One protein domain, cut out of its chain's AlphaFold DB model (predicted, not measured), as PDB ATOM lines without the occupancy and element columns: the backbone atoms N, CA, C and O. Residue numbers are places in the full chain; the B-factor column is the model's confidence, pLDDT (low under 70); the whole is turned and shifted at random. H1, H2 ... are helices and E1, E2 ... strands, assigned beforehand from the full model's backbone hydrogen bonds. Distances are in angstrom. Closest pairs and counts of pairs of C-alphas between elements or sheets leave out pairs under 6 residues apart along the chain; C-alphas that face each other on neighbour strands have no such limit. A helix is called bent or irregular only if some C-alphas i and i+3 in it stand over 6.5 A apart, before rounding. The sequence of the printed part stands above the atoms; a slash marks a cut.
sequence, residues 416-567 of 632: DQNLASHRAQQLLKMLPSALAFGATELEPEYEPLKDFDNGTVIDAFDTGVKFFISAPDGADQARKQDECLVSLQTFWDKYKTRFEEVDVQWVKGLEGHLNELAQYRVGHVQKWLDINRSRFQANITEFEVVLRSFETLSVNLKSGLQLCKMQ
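What this domain is: This is residues 416 to 567 of the 632 residues of an uncharacterized protein of Phlebia centrifuga (UniProt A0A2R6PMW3). Three helices, H1, H3 and H4, make an elongated up-and-down bundle, each running against the one before it, and the shorter H2 is set crosswise to the long H3. A long stretch with no named element, residues 442 to 476, joins the tiny strand E1 to H2. The printed part has 152 residues, mostly helix in its named elements, in the order H1, E1, H2, H3, H4. It is only just compact, close to loose, with a radius of gyration of the C-alphas of 17.5 A and spans of 59 by 32 by 32 A.

How they stand to each other: H1, residues 416 to 437, has a kink of 43 degrees near residue 430 and is irregular, with C-alphas 429 and 432 7.3 A apart. E1, residues 439 to 441, pairs with no named strand, but pairs antiparallel with residues 447 to 448. H2, residues 477 to 490, is apart from H1. H3, residues 503 to 533, is the hub. H2 and H3 only just touch, with 3 pairs of C-alphas within 8 A, the closest those of Gln 489 and Leu 510, 7.1 A apart; at 72 degrees they are only just about perpendicular. With residues 521 to 532 alone, H3 touches H1, opposite ways at a shallow tilt of 22 degrees; the closest C-alphas, of Ala 434 and Val 525, are 6.4 A apart. H4, residues 541 to 559, forms a helical hairpin with H3, at a shallow tilt of 13 degrees; their closest C-alphas, of Ala 518 and Lys 558, are 6.6 A apart. H4 touches H1, the same way at a shallow tilt of 9 degrees, closest at the C-alphas of Leu 428 and Val 546, 5.5 A. Every O i to N i+4 pair is within hydrogen-bond range in H2, H3 and H4, and 16 of 18 are in H1.

Where its parts are: H1 begins at C-alpha 416 (110.970, 198.002, 298.021) and is 30.4 A long; E1 is 5.7 A, H2 20.1 A, H3 44.7 A and H4 27.3 A, ending at C-alpha 559 (138.820, 218.559, 284.461).

The domain as a whole: The two C-alphas farthest apart, of Asp 416 and Glu 500, are 59.7 A apart. The printed part has no cut; the links E1 to H2 and H2 to H3 are long. The model's pLDDT is under 70 at residues 472 to 475 and 538 to 539.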
ATOM      1  N   ASP A 416     109.976 198.011 299.098       80.00
ATOM      2  CA  ASP A 416     110.970 198.002 298.021       80.00
ATOM      3  C   ASP A 416     111.428 199.425 297.672       80.00
ATOM      4  O   ASP A 416     112.611 199.642 297.411       80.00
ATOM      5  N   GLN A 417     110.515 200.404 297.749       83.06
ATOM      6  CA  GLN A 417     110.846 201.818 297.576       83.06
ATOM      7  C   GLN A 417     111.777 202.313 298.691       83.06
ATOM      8  O   GLN A 417     112.848 202.823 298.387       83.06
ATOM      9  N   ASN A 418     111.448 202.068 299.966       85.00
ATOM     10  CA  ASN A 418     112.309 202.470 301.090       85.00
ATOM     11  C   ASN A 418     113.693 201.789 301.024       85.00
ATOM     12  O   ASN A 418     114.715 202.416 301.297       85.00
ATOM     13  N   LEU A 419     113.754 200.515 300.614       85.69
ATOM     14  CA  LEU A 419     115.024 199.808 300.407       85.69
ATOM     15  C   LEU A 419     115.883 200.456 299.313       85.69
ATOM     16  O   LEU A 419     117.113 200.467 299.430       85.69
ATOM     17  N   ALA A 420     115.250 200.960 298.254       88.56
ATOM     18  CA  ALA A 420     115.926 201.634 297.158       88.56
ATOM     19  C   ALA A 420     116.382 203.043 297.535       88.56
ATOM     20  O   ALA A 420     117.542 203.372 297.299       88.56
ATOM     21  N   SER A 421     115.521 203.837 298.180       88.19
ATOM     22  CA  SER A 421     115.857 205.183 298.657       88.19
ATOM     23  C   SER A 421     117.030 205.131 299.640       88.19
ATOM     24  O   SER A 421     118.019 205.841 299.447       88.19
ATOM     25  N   HIS A 422     117.012 204.196 300.599       87.62
ATOM     26  CA  HIS A 422     118.146 203.964 301.500       87.62
ATOM     27  C   HIS A 422     119.417 203.560 300.734       87.62
ATOM     28  O   HIS A 422     120.507 204.052 301.024       87.62
ATOM     29  N   ARG A 423     119.317 202.666 299.737       90.44
ATOM     30  CA  ARG A 423     120.481 202.288 298.915       90.44
ATOM     31  C   ARG A 423     121.047 203.492 298.162       90.44
ATOM     32  O   ARG A 423     122.263 203.659 298.140       90.44
ATOM     33  N   ALA A 424     120.194 204.316 297.562       92.56
ATOM     34  CA  ALA A 424     120.605 205.508 296.831       92.56
ATOM     35  C   ALA A 424     121.315 206.518 297.748       92.56
ATOM     36  O   ALA A 424     122.391 206.999 297.396       92.56
ATOM     37  N   GLN A 425     120.778 206.770 298.946       90.75
ATOM     38  CA  GLN A 425     121.416 207.623 299.958       90.75
ATOM     39  C   GLN A 425     122.793 207.091 300.371       90.75
ATOM     40  O   GLN A 425     123.760 207.853 300.425       90.75
ATOM     41  N   GLN A 426     122.906 205.778 300.601       91.12
ATOM     42  CA  GLN A 426     124.174 205.138 300.941       91.12
ATOM     43  C   GLN A 426     125.203 205.358 299.819       91.12
ATOM     44  O   GLN A 426     126.294 205.872 300.073       91.12
ATOM     45  N   LEU A 427     124.842 205.037 298.569       94.81
ATOM     46  CA  LEU A 427     125.714 205.235 297.405       94.81
ATOM     47  C   LEU A 427     126.147 206.697 297.273       94.81
ATOM     48  O   LEU A 427     127.336 206.953 297.123       94.81
ATOM     49  N   LEU A 428     125.212 207.645 297.399       94.44
ATOM     50  CA  LEU A 428     125.497 209.078 297.318       94.44
ATOM     51  C   LEU A 428     126.509 209.525 298.381       94.44
ATOM     52  O   LEU A 428     127.434 210.274 298.073       94.44
ATOM     53  N   LYS A 429     126.363 209.037 299.618       93.00
ATOM     54  CA  LYS A 429     127.264 209.353 300.736       93.00
ATOM     55  C   LYS A 429     128.693 208.856 300.496       93.00
ATOM     56  O   LYS A 429     129.641 209.557 300.838       93.00
ATOM     57  N   MET A 430     128.855 207.662 299.925       95.06
ATOM     58  CA  MET A 430     130.175 207.047 299.694       95.06
ATOM     59  C   MET A 430     130.809 207.443 298.356       95.06
ATOM     60  O   MET A 430     132.012 207.261 298.178       95.06
ATOM     61  N   LEU A 431     130.032 208.004 297.429       96.12
ATOM     62  CA  LEU A 431     130.461 208.336 296.072       96.12
ATOM     63  C   LEU A 431     131.732 209.208 295.992       96.12
ATOM     64  O   LEU A 431     132.604 208.879 295.183       96.12
ATOM     65  N   PRO A 432     131.910 210.265 296.815       94.88
ATOM     66  CA  PRO A 432     133.141 211.055 296.782       94.88
ATOM     67  C   PRO A 432     134.376 210.231 297.163       94.88
ATOM     68  O   PRO A 432     135.414 210.344 296.515       94.88
ATOM     69  N   SER A 433     134.252 209.370 298.179       94.75
ATOM     70  CA  SER A 433     135.328 208.472 298.617       94.75
ATOM     71  C   SER A 433     135.640 207.427 297.545       94.75
ATOM     72  O   SER A 433     136.801 207.234 297.181       94.75
ATOM     73  N   ALA A 434     134.599 206.843 296.944       96.50
ATOM     74  CA  ALA A 434     134.729 205.865 295.871       96.50
ATOM     75  C   ALA A 434     135.499 206.434 294.671       96.50
ATOM     76  O   ALA A 434     136.408 205.784 294.165       96.50
ATOM     77  N   LEU A 435     135.207 207.669 294.247       96.75
ATOM     78  CA  LEU A 435     135.945 208.323 293.161       96.75
ATOM     79  C   LEU A 435     137.368 208.723 293.575       96.75
ATOM     80  O   LEU A 435     138.307 208.515 292.806       96.75
ATOM     81  N   ALA A 436     137.562 209.239 294.790       95.12
ATOM     82  CA  ALA A 436     138.877 209.659 295.271       95.12
ATOM     83  C   ALA A 436     139.847 208.482 295.480       95.12
ATOM     84  O   ALA A 436     141.022 208.589 295.121       95.12
ATOM     85  N   PHE A 437     139.369 207.344 295.994       95.06
ATOM     86  CA  PHE A 437     140.223 206.243 296.469       95.06
ATOM     87  C   PHE A 437     139.931 204.857 295.877       95.06
ATOM     88  O   PHE A 437     140.728 203.947 296.086       95.06
ATOM     89  N   GLY A 438     138.821 204.667 295.157       95.50
ATOM     90  CA  GLY A 438     138.414 203.340 294.676       95.50
ATOM     91  C   GLY A 438     137.922 202.445 295.819       95.50
ATOM     92  O   GLY A 438     137.979 201.223 295.724       95.50
ATOM     93  N   ALA A 439     137.479 203.063 296.918       94.81
ATOM     94  CA  ALA A 439     137.117 202.424 298.179       94.81
ATOM     95  C   ALA A 439     135.984 203.202 298.864       94.81
ATOM     96  O   ALA A 439     135.832 204.407 298.649       94.81
ATOM     97  N   THR A 440     135.178 202.532 299.690       92.81
ATOM     98  CA  THR A 440     134.109 203.193 300.457       92.81
ATOM     99  C   THR A 440     134.628 203.828 301.743       92.81
ATOM    100  O   THR A 440     134.136 204.886 302.132       92.81
ATOM    101  N   GLU A 441     135.645 203.232 302.370       88.69
ATOM    102  CA  GLU A 441     136.237 203.680 303.637       88.69
ATOM    103  C   GLU A 441     137.745 203.380 303.646       88.69
ATOM    104  O   GLU A 441     138.195 202.412 303.032       88.69
ATOM    105  N   LEU A 442     138.535 204.245 304.284       86.88
ATOM    106  CA  LEU A 442     139.990 204.073 304.427       86.88
ATOM    107  C   LEU A 442     140.404 203.779 305.868       86.88
ATOM    108  O   LEU A 442     141.393 203.094 306.096       86.88
ATOM    109  N   GLU A 443     139.663 204.344 306.817       84.12
ATOM    110  CA  GLU A 443     139.941 204.332 308.246       84.12
ATOM    111  C   GLU A 443     138.637 203.983 308.968       84.12
ATOM    112  O   GLU A 443     137.619 204.586 308.628       84.12
ATOM    113  N   PRO A 444     138.645 203.079 309.962       78.62
ATOM    114  CA  PRO A 444     139.827 202.460 310.574       78.62
ATOM    115  C   PRO A 444     140.426 201.293 309.767       78.62
ATOM    116  O   PRO A 444     141.563 200.905 310.015       78.62
ATOM    117  N   GLU A 445     139.681 200.727 308.817       81.88
ATOM    118  CA  GLU A 445     140.154 199.669 307.921       81.88
ATOM    119  C   GLU A 445     139.787 200.011 306.471       81.88
ATOM    120  O   GLU A 445     138.733 200.587 306.201       81.88
ATOM    121  N   TYR A 446     140.665 199.649 305.533       87.44
ATOM    122  CA  TYR A 446     140.422 199.835 304.106       87.44
ATOM    123  C   TYR A 446     139.270 198.938 303.640       87.44
ATOM    124  O   TYR A 446     139.388 197.710 303.649       87.44
ATOM    125  N   GLU A 447     138.188 199.557 303.174       89.94
ATOM    126  CA  GLU A 447     137.004 198.864 302.679       89.94
ATOM    127  C   GLU A 447     136.859 199.079 301.161       89.94
ATOM    128  O   GLU A 447     136.522 200.186 300.719       89.94
ATOM    129  N   PRO A 448     137.111 198.045 300.333       93.94
ATOM    130  CA  PRO A 448     137.013 198.165 298.882       93.94
ATOM    131  C   PRO A 448     135.557 198.301 298.423       93.94
ATOM    132  O   PRO A 448     134.618 197.986 299.155       93.94
ATOM    133  N   LEU A 449     135.359 198.705 297.167       95.62
ATOM    134  CA  LEU A 449     134.028 198.722 296.561       95.62
ATOM    135  C   LEU A 449     133.468 197.296 296.488       95.62
ATOM    136  O   LEU A 449     134.053 196.405 295.870       95.62
ATOM    137  N   LYS A 450     132.318 197.083 297.130       92.62
ATOM    138  CA  LYS A 450     131.638 195.786 297.220       92.62
ATOM    139  C   LYS A 450     130.206 195.862 296.704       92.62
ATOM    140  O   LYS A 450     129.569 196.919 296.701       92.62
ATOM    141  N   ASP A 451     129.688 194.714 296.301       90.62
ATOM    142  CA  ASP A 451     128.254 194.486 296.178       90.62
ATOM    143  C   ASP A 451     127.654 194.425 297.591       90.62
ATOM    144  O   ASP A 451     128.004 193.560 298.393       90.62
ATOM    145  N   PHE A 452     126.752 195.347 297.926       86.88
ATOM    146  CA  PHE A 452     126.152 195.399 299.263       86.88
ATOM    147  C   PHE A 452     125.176 194.266 299.555       86.88
ATOM    148  O   PHE A 452     124.766 194.091 300.705       86.88
ATOM    149  N   ASP A 453     124.794 193.488 298.550       83.06
ATOM    150  CA  ASP A 453     123.824 192.420 298.728       83.06
ATOM    151  C   ASP A 453     124.511 191.128 299.189       83.06
ATOM    152  O   ASP A 453     123.988 190.440 300.074       83.06
ATOM    153  N   ASN A 454     125.718 190.859 298.677       79.50
ATOM    154  CA  ASN A 454     126.512 189.659 298.968       79.50
ATOM    155  C   ASN A 454     127.942 189.927 299.462       79.50
ATOM    156  O   ASN A 454     128.713 188.978 299.554       79.50
ATOM    157  N   GLY A 455     128.330 191.174 299.722       81.44
ATOM    158  CA  GLY A 455     129.642 191.539 300.269       81.44
ATOM    159  C   GLY A 455     130.850 191.214 299.382       81.44
ATOM    160  O   GLY A 455     131.984 191.324 299.852       81.44
ATOM    161  N   THR A 456     130.655 190.791 298.130       86.94
ATOM    162  CA  THR A 456     131.769 190.470 297.227       86.94
ATOM    163  C   THR A 456     132.413 191.740 296.691       86.94
ATOM    164  O   THR A 456     131.733 192.725 296.406       86.94
ATOM    165  N   VAL A 457     133.742 191.730 296.572       91.75
ATOM    166  CA  VAL A 457     134.497 192.851 295.999       91.75
ATOM    167  C   VAL A 457     134.183 192.956 294.512       91.75
ATOM    168  O   VAL A 457     134.136 191.943 293.811       91.75
ATOM    169  N   ILE A 458     133.963 194.180 294.036       94.38
ATOM    170  CA  ILE A 458     133.717 194.434 292.622       94.38
ATOM    171  C   ILE A 458     135.004 194.175 291.843       94.38
ATOM    172  O   ILE A 458     136.011 194.849 292.025       94.38
ATOM    173  N   ASP A 459     134.956 193.190 290.952       92.31
ATOM    174  CA  ASP A 459     136.071 192.869 290.068       92.31
ATOM    175  C   ASP A 459     136.137 193.882 288.918       92.31
ATOM    176  O   ASP A 459     135.433 193.749 287.912       92.31
ATOM    177  N   ALA A 460     136.918 194.946 289.076       92.25
ATOM    178  CA  ALA A 460     137.254 195.874 288.004       92.25
ATOM    179  C   ALA A 460     138.707 196.321 288.139       92.25
ATOM    180  O   ALA A 460     139.217 196.489 289.246       92.25
ATOM    181  N   PHE A 461     139.367 196.538 287.004       92.75
ATOM    182  CA  PHE A 461     140.716 197.082 287.012       92.75
ATOM    183  C   PHE A 461     140.690 198.548 287.451       92.75
ATOM    184  O   PHE A 461     139.988 199.372 286.863       92.75
ATOM    185  N   ASP A 462     141.483 198.856 288.469       93.62
ATOM    186  CA  ASP A 462     141.681 200.189 289.013       93.62
ATOM    187  C   ASP A 462     143.089 200.281 289.603       93.62
ATOM    188  O   ASP A 462     143.710 199.276 289.960       93.62
ATOM    189  N   THR A 463     143.597 201.499 289.703       91.50
ATOM    190  CA  THR A 463     144.893 201.770 290.319       91.50
ATOM    191  C   THR A 463     144.692 202.268 291.745       91.50
ATOM    192  O   THR A 463     143.690 202.906 292.064       91.50
ATOM    193  N   GLY A 464     145.666 202.021 292.622       89.62
ATOM    194  CA  GLY A 464     145.645 202.514 294.006       89.62
ATOM    195  C   GLY A 464     145.918 204.017 294.145       89.62
ATOM    196  O   GLY A 464     146.210 204.479 295.246       89.62
ATOM    197  N   VAL A 465     145.886 204.781 293.047       93.62
ATOM    198  CA  VAL A 465     146.176 206.217 293.070       93.62
ATOM    199  C   VAL A 465     145.025 206.998 293.701       93.62
ATOM    200  O   VAL A 465     143.854 206.605 293.651       93.62
ATOM    201  N   LYS A 466     145.371 208.140 294.292       94.38
ATOM    202  CA  LYS A 466     144.417 209.068 294.890       94.38
ATOM    203  C   LYS A 466     144.055 210.156 293.886       94.38
ATOM    204  O   LYS A 466     144.946 210.792 293.332       94.38
ATOM    205  N   PHE A 467     142.762 210.417 293.729       95.19
ATOM    206  CA  PHE A 467     142.256 211.584 293.012       95.19
ATOM    207  C   PHE A 467     141.764 212.652 293.984       95.19
ATOM    208  O   PHE A 467     141.297 212.361 295.089       95.19
ATOM    209  N   PHE A 468     141.838 213.905 293.547       92.94
ATOM    210  CA  PHE A 468     141.212 215.017 294.240       92.94
ATOM    211  C   PHE A 468     139.743 215.128 293.817       92.94
ATOM    212  O   PHE A 468     139.439 215.214 292.629       92.94
ATOM    213  N   ILE A 469     138.842 215.156 294.799       90.81
ATOM    214  CA  ILE A 469     137.418 215.434 294.606       90.81
ATOM    215  C   ILE A 469     137.081 216.711 295.372       90.81
ATOM    216  O   ILE A 469     137.317 216.793 296.578       90.81
ATOM    217  N   SER A 470     136.539 217.706 294.670       81.00
ATOM    218  CA  SER A 470     136.156 218.990 295.257       81.00
ATOM    219  C   SER A 470     135.055 218.820 296.303       81.00
ATOM    220  O   SER A 470     134.020 218.207 296.040       81.00
ATOM    221  N   ALA A 471     135.266 219.407 297.481       71.81
ATOM    222  CA  ALA A 471     134.224 219.569 298.490       71.81
ATOM    223  C   ALA A 471     133.493 220.912 298.272       71.81
ATOM    224  O   ALA A 471     134.106 221.841 297.755       71.81
ATOM    225  N   PRO A 472     132.228 221.073 298.683       61.06
ATOM    226  CA  PRO A 472     131.509 222.340 298.507       61.06
ATOM    227  C   PRO A 472     132.154 223.544 299.227       61.06
ATOM    228  O   PRO A 472     132.172 224.629 298.661       61.06
ATOM    229  N   ASP A 473     132.767 223.343 300.405       58.88
ATOM    230  CA  ASP A 473     133.173 224.442 301.311       58.88
ATOM    231  C   ASP A 473     134.655 224.401 301.750       58.88
ATOM    232  O   ASP A 473     135.040 224.907 302.807       58.88
ATOM    233  N   GLY A 474     135.527 223.755 300.973       60.31
ATOM    234  CA  GLY A 474     136.944 223.633 301.335       60.31
ATOM    235  C   GLY A 474     137.753 224.895 301.022       60.31
ATOM    236  O   GLY A 474     137.859 225.263 299.857       60.31
ATOM    237  N   ALA A 475     138.408 225.500 302.018       62.66
ATOM    238  CA  ALA A 475     139.520 226.418 301.765       62.66
ATOM    239  C   ALA A 475     140.712 225.658 301.135       62.66
ATOM    240  O   ALA A 475     140.960 224.492 301.471       62.66
ATOM    241  N   ASP A 476     141.454 226.325 300.245       75.12
ATOM    242  CA  ASP A 476     142.706 225.833 299.637       75.12
ATOM    243  C   ASP A 476     142.554 224.654 298.642       75.12
ATOM    244  O   ASP A 476     143.413 223.775 298.541       75.12
ATOM    245  N   GLN A 477     141.437 224.594 297.900       80.38
ATOM    246  CA  GLN A 477     141.182 223.496 296.946       80.38
ATOM    247  C   GLN A 477     142.158 223.469 295.781       80.38
ATOM    248  O   GLN A 477     142.631 222.395 295.428       80.38
ATOM    249  N   ALA A 478     142.467 224.634 295.206       81.38
ATOM    250  CA  ALA A 478     143.368 224.732 294.064       81.38
ATOM    251  C   ALA A 478     144.751 224.159 294.405       81.38
ATOM    252  O   ALA A 478     145.300 223.376 293.635       81.38
ATOM    253  N   ARG A 479     145.269 224.456 295.605       83.88
ATOM    254  CA  ARG A 479     146.550 223.924 296.073       83.88
ATOM    255  C   ARG A 479     146.511 222.414 296.281       83.88
ATOM    256  O   ARG A 479     147.375 221.714 295.773       83.88
ATOM    257  N   LYS A 480     145.490 221.890 296.970       86.81
ATOM    258  CA  LYS A 480     145.336 220.437 297.197       86.81
ATOM    259  C   LYS A 480     145.135 219.660 295.899       86.81
ATOM    260  O   LYS A 480     145.617 218.535 295.768       86.81
ATOM    261  N   GLN A 481     144.415 220.247 294.950       88.31
ATOM    262  CA  GLN A 481     144.245 219.695 293.614       88.31
ATOM    263  C   GLN A 481     145.582 219.653 292.874       88.31
ATOM    264  O   GLN A 481     145.915 218.620 292.297       88.31
ATOM    265  N   ASP A 482     146.366 220.731 292.936       87.25
ATOM    266  CA  ASP A 482     147.681 220.810 292.301       87.25
ATOM    267  C   ASP A 482     148.690 219.838 292.942       87.25
ATOM    268  O   ASP A 482     149.383 219.124 292.223       87.25
ATOM    269  N   GLU A 483     148.706 219.714 294.274       89.94
ATOM    270  CA  GLU A 483     149.494 218.714 295.017       89.94
ATOM    271  C   GLU A 483     149.129 217.279 294.590       89.94
ATOM    272  O   GLU A 483     150.005 216.447 294.336       89.94
ATOM    273  N   CYS A 484     147.832 216.984 294.467       93.00
ATOM    274  CA  CYS A 484     147.358 215.687 293.986       93.00
ATOM    275  C   CYS A 484     147.791 215.434 292.536       93.00
ATOM    276  O   CYS A 484     148.231 214.333 292.209       93.00
ATOM    277  N   LEU A 485     147.707 216.454 291.679       93.56
ATOM    278  CA  LEU A 485     148.136 216.378 290.287       93.56
ATOM    279  C   LEU A 485     149.641 216.100 290.182       93.56
ATOM    280  O   LEU A 485     150.025 215.235 289.401       93.56
ATOM    281  N   VAL A 486     150.486 216.745 290.998       92.81
ATOM    282  CA  VAL A 486     151.929 216.427 291.079       92.81
ATOM    283  C   VAL A 486     152.136 214.945 291.389       92.81
ATOM    284  O   VAL A 486     152.915 214.278 290.711       92.81
ATOM    285  N   SER A 487     151.430 214.412 292.391       94.19
ATOM    286  CA  SER A 487     151.567 213.003 292.777       94.19
ATOM    287  C   SER A 487     151.142 212.036 291.671       94.19
ATOM    288  O   SER A 487     151.710 210.953 291.566       94.19
ATOM    289  N   LEU A 488     150.138 212.395 290.869       95.44
ATOM    290  CA  LEU A 488     149.694 211.578 289.738       95.44
ATOM    291  C   LEU A 488     150.679 211.650 288.570       95.44
ATOM    292  O   LEU A 488     150.914 210.648 287.905       95.44
ATOM    293  N   GLN A 489     151.293 212.811 288.344       95.12
ATOM    294  CA  GLN A 489     152.306 212.978 287.305       95.12
ATOM    295  C   GLN A 489     153.540 212.113 287.571       95.12
ATOM    296  O   GLN A 489     154.017 211.430 286.669       95.12
ATOM    297  N   THR A 490     154.028 212.095 288.813       92.81
ATOM    298  CA  THR A 490     155.210 211.308 289.200       92.81
ATOM    299  C   THR A 490     154.955 209.802 289.248       92.81
ATOM    300  O   THR A 490     155.915 209.033 289.270       92.81
ATOM    301  N   PHE A 491     153.687 209.374 289.243       92.94
ATOM    302  CA  PHE A 491     153.302 207.964 289.155       92.94
ATOM    303  C   PHE A 491     153.557 207.371 287.760       92.94
ATOM    304  O   PHE A 491     153.651 206.152 287.618       92.94
ATOM    305  N   TRP A 492     153.702 208.219 286.739       95.81
ATOM    306  CA  TRP A 492     154.019 207.771 285.392       95.81
ATOM    307  C   TRP A 492     155.468 207.273 285.311       95.81
ATOM    308  O   TRP A 492     156.410 207.989 285.650       95.81
ATOM    309  N   ASP A 493     155.668 206.056 284.810       93.62
ATOM    310  CA  ASP A 493     156.980 205.414 284.665       93.62
ATOM    311  C   ASP A 493     157.942 206.221 283.777       93.62
ATOM    312  O   ASP A 493     159.144 206.280 284.044       93.62
ATOM    313  N   LYS A 494     157.399 206.927 282.780       93.94
ATOM    314  CA  LYS A 494     158.144 207.817 281.873       93.94
ATOM    315  C   LYS A 494     158.266 209.257 282.376       93.94
ATOM    316  O   LYS A 494     158.743 210.132 281.656       93.94
ATOM    317  N   TYR A 495     157.881 209.551 283.621       92.88
ATOM    318  CA  TYR A 495     157.926 210.928 284.121       92.88
ATOM    319  C   TYR A 495     159.348 211.530 284.090       92.88
ATOM    320  O   TYR A 495     159.536 212.723 283.865       92.88
ATOM    321  N   LYS A 496     160.380 210.701 284.284       91.06
ATOM    322  CA  LYS A 496     161.782 211.153 284.285       91.06
ATOM    323  C   LYS A 496     162.408 211.252 282.892       91.06
ATOM    324  O   LYS A 496     163.477 211.838 282.772       91.06
ATOM    325  N   THR A 497     161.749 210.742 281.851       92.62
ATOM    326  CA  THR A 497     162.291 210.669 280.482       92.62
ATOM    327  C   THR A 497     161.946 211.903 279.648       92.62
ATOM    328  O   THR A 497     162.048 211.876 278.426       92.62
ATOM    329  N   ARG A 498     161.520 213.003 280.283       91.88
ATOM    330  CA  ARG A 498     161.044 214.216 279.598       91.88
ATOM    331  C   ARG A 498     162.014 214.772 278.561       91.88
ATOM    332  O   ARG A 498     161.581 215.331 277.563       91.88
ATOM    333  N   PHE A 499     163.309 214.616 278.808       90.19
ATOM    334  CA  PHE A 499     164.382 215.120 277.953       90.19
ATOM    335  C   PHE A 499     164.875 214.098 276.918       90.19
ATOM    336  O   PHE A 499     165.791 214.388 276.158       90.19
ATOM    337  N   GLU A 500     164.294 212.896 276.881       88.75
ATOM    338  CA  GLU A 500     164.640 211.849 275.908       88.75
ATOM    339  C   GLU A 500     163.815 211.961 274.614       88.75
ATOM    340  O   GLU A 500     164.142 211.334 273.607       88.75
ATOM    341  N   GLU A 501     162.751 212.768 274.615       88.62
ATOM    342  CA  GLU A 501     161.872 212.994 273.468       88.62
ATOM    343  C   GLU A 501     161.446 214.469 273.358       88.62
ATOM    344  O   GLU A 501     161.729 215.293 274.225       88.62
ATOM    345  N   VAL A 502     160.760 214.833 272.269       90.19
ATOM    346  CA  VAL A 502     160.266 216.206 272.073       90.19
ATOM    347  C   VAL A 502     159.165 216.511 273.096       90.19
ATOM    348  O   VAL A 502     158.189 215.768 273.183       90.19
ATOM    349  N   ASP A 503     159.267 217.647 273.796       92.06
ATOM    350  CA  ASP A 503     158.394 218.018 274.927       92.06
ATOM    351  C   ASP A 503     156.886 217.908 274.613       92.06
ATOM    352  O   ASP A 503     156.102 217.455 275.442       92.06
ATOM    353  N   VAL A 504     156.462 218.225 273.380       93.38
ATOM    354  CA  VAL A 504     155.058 218.074 272.947       93.38
ATOM    355  C   VAL A 504     154.565 216.620 272.970       93.38
ATOM    356  O   VAL A 504     153.407 216.371 273.307       93.38
ATOM    357  N   GLN A 505     155.421 215.659 272.609       94.94
ATOM    358  CA  GLN A 505     155.074 214.235 272.606       94.94
ATOM    359  C   GLN A 505     155.073 213.683 274.026       94.94
ATOM    360  O   GLN A 505     154.114 213.008 274.405       94.94
ATOM    361  N   TRP A 506     156.064 214.068 274.833       95.69
ATOM    362  CA  TRP A 506     156.126 213.681 276.238       95.69
ATOM    363  C   TRP A 506     154.897 214.171 277.018       95.69
ATOM    364  O   TRP A 506     154.232 213.383 277.690       95.69
ATOM    365  N   VAL A 507     154.519 215.451 276.867       95.75
ATOM    366  CA  VAL A 507     153.324 216.019 277.520       95.75
ATOM    367  C   VAL A 507     152.050 215.319 277.056       95.75
ATOM    368  O   VAL A 507     151.185 215.020 277.876       95.75
ATOM    369  N   LYS A 508     151.935 215.005 275.760       96.25
ATOM    370  CA  LYS A 508     150.799 214.238 275.233       96.25
ATOM    371  C   LYS A 508     150.738 212.826 275.834       96.25
ATOM    372  O   LYS A 508     149.644 212.345 276.126       96.25
ATOM    373  N   GLY A 509     151.885 212.176 276.030       96.81
ATOM    374  CA  GLY A 509     151.991 210.884 276.711       96.81
ATOM    375  C   GLY A 509     151.534 210.959 278.169       96.81
ATOM    376  O   GLY A 509     150.703 210.153 278.588       96.81
ATOM    377  N   LEU A 510     151.992 211.978 278.902       96.44
ATOM    378  CA  LEU A 510     151.585 212.233 280.285       96.44
ATOM    379  C   LEU A 510     150.073 212.470 280.395       96.44
ATOM    380  O   LEU A 510     149.415 211.904 281.263       96.44
ATOM    381  N   GLU A 511     149.491 213.265 279.498       96.12
ATOM    382  CA  GLU A 511     148.038 213.448 279.454       96.12
ATOM    383  C   GLU A 511     147.281 212.161 279.142       96.12
ATOM    384  O   GLU A 511     146.222 211.921 279.722       96.12
ATOM    385  N   GLY A 512     147.796 211.342 278.222       97.31
ATOM    386  CA  GLY A 512     147.244 210.020 277.936       97.31
ATOM    387  C   GLY A 512     147.194 209.168 279.201       97.31
ATOM    388  O   GLY A 512     146.127 208.680 279.566       97.31
ATOM    389  N   HIS A 513     148.311 209.103 279.928       97.19
ATOM    390  CA  HIS A 513     148.412 208.383 281.194       97.19
ATOM    391  C   HIS A 513     147.418 208.894 282.252       97.19
ATOM    392  O   HIS A 513     146.669 208.105 282.828       97.19
ATOM    393  N   LEU A 514     147.347 210.212 282.482       97.19
ATOM    394  CA  LEU A 514     146.407 210.800 283.446       97.19
ATOM    395  C   LEU A 514     144.942 210.499 283.080       97.19
ATOM    396  O   LEU A 514     144.128 210.197 283.957       97.19
ATOM    397  N   ASN A 515     144.604 210.545 281.787       96.81
ATOM    398  CA  ASN A 515     143.269 210.202 281.302       96.81
ATOM    399  C   ASN A 515     142.948 208.713 281.486       96.81
ATOM    400  O   ASN A 515     141.820 208.393 281.862       96.81
ATOM    401  N   GLU A 516     143.904 207.813 281.252       96.88
ATOM    402  CA  GLU A 516     143.737 206.373 281.492       96.88
ATOM    403  C   GLU A 516     143.478 206.078 282.972       96.88
ATOM    404  O   GLU A 516     142.499 205.400 283.292       96.88
ATOM    405  N   LEU A 517     144.273 206.654 283.885       97.25
ATOM    406  CA  LEU A 517     144.059 206.513 285.331       97.25
ATOM    407  C   LEU A 517     142.631 206.927 285.727       97.25
ATOM    408  O   LEU A 517     141.941 206.201 286.448       97.25
ATOM    409  N   ALA A 518     142.165 208.074 285.223       97.06
ATOM    410  CA  ALA A 518     140.807 208.552 285.475       97.06
ATOM    411  C   ALA A 518     139.735 207.626 284.886       97.06
ATOM    412  O   ALA A 518     138.695 207.412 285.509       97.06
ATOM    413  N   GLN A 519     139.958 207.077 283.688       97.31
ATOM    414  CA  GLN A 519     139.029 206.143 283.050       97.31
ATOM    415  C   GLN A 519     138.891 204.843 283.842       97.31
ATOM    416  O   GLN A 519     137.761 204.391 284.029       97.31
ATOM    417  N   TYR A 520     139.993 204.284 284.352       97.56
ATOM    418  CA  TYR A 520     139.951 203.087 285.195       97.56
ATOM    419  C   TYR A 520     139.130 203.323 286.464       97.56
ATOM    420  O   TYR A 520     138.183 202.580 286.730       97.56
ATOM    421  N   ARG A 521     139.396 204.421 287.184       97.81
ATOM    422  CA  ARG A 521     138.648 204.770 288.400       97.81
ATOM    423  C   ARG A 521     137.162 205.009 288.133       97.81
ATOM    424  O   ARG A 521     136.311 204.449 288.819       97.81
ATOM    425  N   VAL A 522     136.835 205.824 287.129       97.88
ATOM    426  CA  VAL A 522     135.440 206.126 286.761       97.88
ATOM    427  C   VAL A 522     134.716 204.855 286.312       97.88
ATOM    428  O   VAL A 522     133.571 204.642 286.706       97.88
ATOM    429  N   GLY A 523     135.377 203.981 285.549       97.88
ATOM    430  CA  GLY A 523     134.828 202.693 285.126       97.88
ATOM    431  C   GLY A 523     134.568 201.737 286.294       97.88
ATOM    432  O   GLY A 523     133.505 201.118 286.353       97.88
ATOM    433  N   HIS A 524     135.493 201.657 287.254       98.06
ATOM    434  CA  HIS A 524     135.331 200.851 288.465       98.06
ATOM    435  C   HIS A 524     134.135 201.328 289.305       98.06
ATOM    436  O   HIS A 524     133.259 200.527 289.647       98.06
ATOM    437  N   VAL A 525     134.038 202.637 289.561       98.12
ATOM    438  CA  VAL A 525     132.924 203.226 290.322       98.12
ATOM    439  C   VAL A 525     131.594 203.075 289.578       98.12
ATOM    440  O   VAL A 525     130.596 202.722 290.201       98.12
ATOM    441  N   GLN A 526     131.565 203.256 288.253       97.75
ATOM    442  CA  GLN A 526     130.366 203.022 287.438       97.75
ATOM    443  C   GLN A 526     129.871 201.576 287.578       97.75
ATOM    444  O   GLN A 526     128.695 201.353 287.872       97.75
ATOM    445  N   LYS A 527     130.770 200.591 287.453       97.44
ATOM    446  CA  LYS A 527     130.424 199.172 287.622       97.44
ATOM    447  C   LYS A 527     129.866 198.888 289.018       97.44
ATOM    448  O   LYS A 527     128.886 198.154 289.153       97.44
ATOM    449  N   TRP A 528     130.459 199.485 290.050       97.56
ATOM    450  CA  TRP A 528     129.971 199.380 291.424       97.56
ATOM    451  C   TRP A 528     128.563 199.972 291.602       97.56
ATOM    452  O   TRP A 528     127.720 199.337 292.245       97.56
ATOM    453  N   LEU A 529     128.274 201.130 290.995       96.75
ATOM    454  CA  LEU A 529     126.934 201.731 290.991       96.75
ATOM    455  C   LEU A 529     125.915 200.838 290.272       96.75
ATOM    456  O   LEU A 529     124.817 200.628 290.784       96.75
ATOM    457  N   ASP A 530     126.276 200.283 289.113       94.94
ATOM    458  CA  ASP A 530     125.385 199.438 288.312       94.94
ATOM    459  C   ASP A 530     124.995 198.152 289.040       94.94
ATOM    460  O   ASP A 530     123.809 197.813 289.102       94.94
ATOM    461  N   ILE A 531     125.965 197.482 289.666       94.06
ATOM    462  CA  ILE A 531     125.719 196.273 290.462       94.06
ATOM    463  C   ILE A 531     124.779 196.589 291.629       94.06
ATOM    464  O   ILE A 531     123.753 195.925 291.786       94.06
ATOM    465  N   ASN A 532     125.060 197.652 292.388       93.12
ATOM    466  CA  ASN A 532     124.285 198.007 293.579       93.12
ATOM    467  C   ASN A 532     122.890 198.589 293.287       93.12
ATOM    468  O   ASN A 532     122.074 198.685 294.208       93.12
ATOM    469  N   ARG A 533     122.607 198.947 292.030       92.31
ATOM    470  CA  ARG A 533     121.284 199.343 291.517       92.31
ATOM    471  C   ARG A 533     120.501 198.177 290.912       92.31
ATOM    472  O   ARG A 533     119.275 198.215 290.928       92.31
ATOM    473  N   SER A 534     121.183 197.170 290.369       89.06
ATOM    474  CA  SER A 534     120.607 196.170 289.452       89.06
ATOM    475  C   SER A 534     119.339 195.460 289.947       89.06
ATOM    476  O   SER A 534     118.485 195.103 289.137       89.06
ATOM    477  N   ARG A 535     119.187 195.265 291.265       84.81
ATOM    478  CA  ARG A 535     118.015 194.592 291.847       84.81
ATOM    479  C   ARG A 535     116.748 195.449 291.909       84.81
ATOM    480  O   ARG A 535     115.673 194.912 292.173       84.81
ATOM    481  N   PHE A 536     116.872 196.764 291.775       85.75
ATOM    482  CA  PHE A 536     115.765 197.698 291.950       85.75
ATOM    483  C   PHE A 536     115.137 198.062 290.605       85.75
ATOM    484  O   PHE A 536     115.765 197.965 289.553       85.75
ATOM    485  N   GLN A 537     113.873 198.483 290.633       75.88
ATOM    486  CA  GLN A 537     113.163 198.894 289.423       75.88
ATOM    487  C   GLN A 537     113.809 200.148 288.806       75.88
ATOM    488  O   GLN A 537     114.345 200.995 289.517       75.88
ATOM    489  N   ALA A 538     113.729 200.286 287.480       61.53
ATOM    490  CA  ALA A 538     114.440 201.326 286.728       61.53
ATOM    491  C   ALA A 538     113.970 202.776 286.997       61.53
ATOM    492  O   ALA A 538     114.694 203.705 286.660       61.53
ATOM    493  N   ASN A 539     112.805 202.983 287.625       67.62
ATOM    494  CA  ASN A 539     112.143 204.294 287.742       67.62
ATOM    495  C   ASN A 539     112.195 204.891 289.161       67.62
ATOM    496  O   ASN A 539     111.197 205.415 289.655       67.62
ATOM    497  N   ILE A 540     113.331 204.774 289.846       79.81
ATOM    498  CA  ILE A 540     113.506 205.309 291.205       79.81
ATOM    499  C   ILE A 540     114.300 206.612 291.110       79.81
ATOM    500  O   ILE A 540     115.481 206.604 290.754       79.81
ATOM    501  N   THR A 541     113.635 207.732 291.398       86.38
ATOM    502  CA  THR A 541     114.154 209.095 291.187       86.38
ATOM    503  C   THR A 541     115.426 209.367 291.991       86.38
ATOM    504  O   THR A 541     116.303 210.103 291.542       86.38
ATOM    505  N   GLU A 542     115.592 208.726 293.144       89.38
ATOM    506  CA  GLU A 542     116.783 208.844 293.980       89.38
ATOM    507  C   GLU A 542     118.038 208.281 293.294       89.38
ATOM    508  O   GLU A 542     119.124 208.838 293.456       89.38
ATOM    509  N   PHE A 543     117.917 207.234 292.465       93.00
ATOM    510  CA  PHE A 543     119.060 206.740 291.687       93.00
ATOM    511  C   PHE A 543     119.449 207.687 290.551       93.00
ATOM    512  O   PHE A 543     120.624 207.728 290.182       93.00
ATOM    513  N   GLU A 544     118.520 208.488 290.025       91.94
ATOM    514  CA  GLU A 544     118.863 209.543 289.065       91.94
ATOM    515  C   GLU A 544     119.719 210.630 289.724       91.94
ATOM    516  O   GLU A 544     120.659 211.131 289.110       91.94
ATOM    517  N   VAL A 545     119.440 210.966 290.989       94.50
ATOM    518  CA  VAL A 545     120.261 211.913 291.761       94.50
ATOM    519  C   VAL A 545     121.681 211.373 291.940       94.50
ATOM    520  O   VAL A 545     122.644 212.113 291.728       94.50
ATOM    521  N   VAL A 546     121.826 210.081 292.259       95.62
ATOM    522  CA  VAL A 546     123.139 209.416 292.357       95.62
ATOM    523  C   VAL A 546     123.892 209.488 291.030       95.62
ATOM    524  O   VAL A 546     125.062 209.865 291.018       95.62
ATOM    525  N   LEU A 547     123.230 209.176 289.911       95.31
ATOM    526  CA  LEU A 547     123.847 209.238 288.584       95.31
ATOM    527  C   LEU A 547     124.301 210.649 288.212       95.31
ATOM    528  O   LEU A 547     125.444 210.826 287.808       95.31
ATOM    529  N   ARG A 548     123.446 211.659 288.407       95.56
ATOM    530  CA  ARG A 548     123.802 213.060 288.127       95.56
ATOM    531  C   ARG A 548     124.979 213.521 288.983       95.56
ATOM    532  O   ARG A 548     125.862 214.228 288.497       95.56
ATOM    533  N   SER A 549     125.012 213.109 290.253       95.94
ATOM    534  CA  SER A 549     126.142 213.386 291.143       95.94
ATOM    535  C   SER A 549     127.419 212.705 290.644       95.94
ATOM    536  O   SER A 549     128.460 213.355 290.556       95.94
ATOM    537  N   PHE A 550     127.338 211.438 290.232       97.44
ATOM    538  CA  PHE A 550     128.468 210.695 289.670       97.44
ATOM    539  C   PHE A 550     129.000 211.327 288.385       97.44
ATOM    540  O   PHE A 550     130.211 211.494 288.256       97.44
ATOM    541  N   GLU A 551     128.125 211.730 287.465       96.81
ATOM    542  CA  GLU A 551     128.505 212.428 286.235       96.81
ATOM    543  C   GLU A 551     129.212 213.750 286.551       96.81
ATOM    544  O   GLU A 551     130.306 214.001 286.047       96.81
ATOM    545  N   THR A 552     128.639 214.551 287.453       95.38
ATOM    546  CA  THR A 552     129.215 215.837 287.877       95.38
ATOM    547  C   THR A 552     130.604 215.651 288.488       95.38
ATOM    548  O   THR A 552     131.562 216.312 288.085       95.38
ATOM    549  N   LEU A 553     130.746 214.719 289.435       95.44
ATOM    550  CA  LEU A 553     132.024 214.443 290.093       95.44
ATOM    551  C   LEU A 553     133.047 213.827 289.131       95.44
ATOM    552  O   LEU A 553     134.226 214.159 289.213       95.44
ATOM    553  N   SER A 554     132.612 212.991 288.186       96.12
ATOM    554  CA  SER A 554     133.485 212.409 287.157       96.12
ATOM    555  C   SER A 554     134.011 213.464 286.185       96.12
ATOM    556  O   SER A 554     135.179 213.415 285.797       96.12
ATOM    557  N   VAL A 555     133.172 214.432 285.797       94.19
ATOM    558  CA  VAL A 555     133.594 215.576 284.976       94.19
ATOM    559  C   VAL A 555     134.586 216.446 285.745       94.19
ATOM    560  O   VAL A 555     135.628 216.788 285.190       94.19
ATOM    561  N   ASN A 556     134.316 216.741 287.020       91.38
ATOM    562  CA  ASN A 556     135.214 217.528 287.871       91.38
ATOM    563  C   ASN A 556     136.561 216.832 288.118       91.38
ATOM    564  O   ASN A 556     137.608 217.477 288.085       91.38
ATOM    565  N   LEU A 557     136.556 215.511 288.323       94.00
ATOM    566  CA  LEU A 557     137.780 214.715 288.434       94.00
ATOM    567  C   LEU A 557     138.610 214.851 287.155       94.00
ATOM    568  O   LEU A 557     139.789 215.179 287.223       94.00
ATOM    569  N   LYS A 558     137.995 214.648 285.982       94.06
ATOM    570  CA  LYS A 558     138.696 214.724 284.689       94.06
ATOM    571  C   LYS A 558     139.186 216.136 284.369       94.06
ATOM    572  O   LYS A 558     140.286 216.284 283.843       94.06
ATOM    573  N   SER A 559     138.403 217.170 284.677       91.12
ATOM    574  CA  SER A 559     138.820 218.559 284.461       91.12
ATOM    575  C   SER A 559     140.017 218.930 285.339       91.12
ATOM    576  O   SER A 559     140.924 219.611 284.867       91.12
ATOM    577  N   GLY A 560     140.079 218.400 286.564       90.31
ATOM    578  CA  GLY A 560     141.194 218.595 287.487       90.31
ATOM    579  C   GLY A 560     142.529 217.980 287.066       90.31
ATOM    580  O   GLY A 560     143.553 218.307 287.659       90.31
ATOM    581  N   LEU A 561     142.531 217.113 286.052       94.12
ATOM    582  CA  LEU A 561     143.738 216.487 285.504       94.12
ATOM    583  C   LEU A 561     144.264 217.192 284.252       94.12
ATOM    584  O   LEU A 561     145.310 216.815 283.725       94.12
ATOM    585  N   GLN A 562     143.546 218.200 283.751       93.69
ATOM    586  CA  GLN A 562     143.968 218.931 282.563       93.69
ATOM    587  C   GLN A 562     145.193 219.789 282.876       93.69
ATOM    588  O   GLN A 562     145.192 220.569 283.828       93.69
ATOM    589  N   LEU A 563     146.221 219.670 282.037       94.88
ATOM    590  CA  LEU A 563     147.451 220.448 282.152       94.88
ATOM    591  C   LEU A 563     147.304 221.822 281.485       94.88
ATOM    592  O   LEU A 563     146.565 221.977 280.509       94.88
ATOM    593  N   CYS A 564     148.053 222.808 281.982       94.75
ATOM    594  CA  CYS A 564     148.116 224.165 281.437       94.75
ATOM    595  C   CYS A 564     148.672 224.218 280.008       94.75
ATOM    596  O   CYS A 564     148.051 224.825 279.137       94.75
ATOM    597  N   LYS A 565     149.824 223.577 279.759       94.69
ATOM    598  CA  LYS A 565     150.502 223.542 278.445       94.69
ATOM    599  C   LYS A 565     150.808 224.910 277.818       94.69
ATOM    600  O   LYS A 565     151.035 224.998 276.616       94.69
ATOM    601  N   MET A 566     150.839 225.978 278.605       94.75
ATOM    602  CA  MET A 566     151.466 227.232 278.183       94.75
ATOM    603  C   MET A 566     152.986 227.113 278.320       94.75
ATOM    604  O   MET A 566     153.473 226.262 279.067       94.75
ATOM    605  N   GLN A 567     153.746 227.945 277.610       95.00
ATOM    606  CA  GLN A 567     155.205 227.960 277.737       95.00
ATOM    607  C   GLN A 567     155.623 228.419 279.137       95.00
ATOM    608  O   GLN A 567     155.078 229.377 279.688       95.00
TER     609      GLN A 567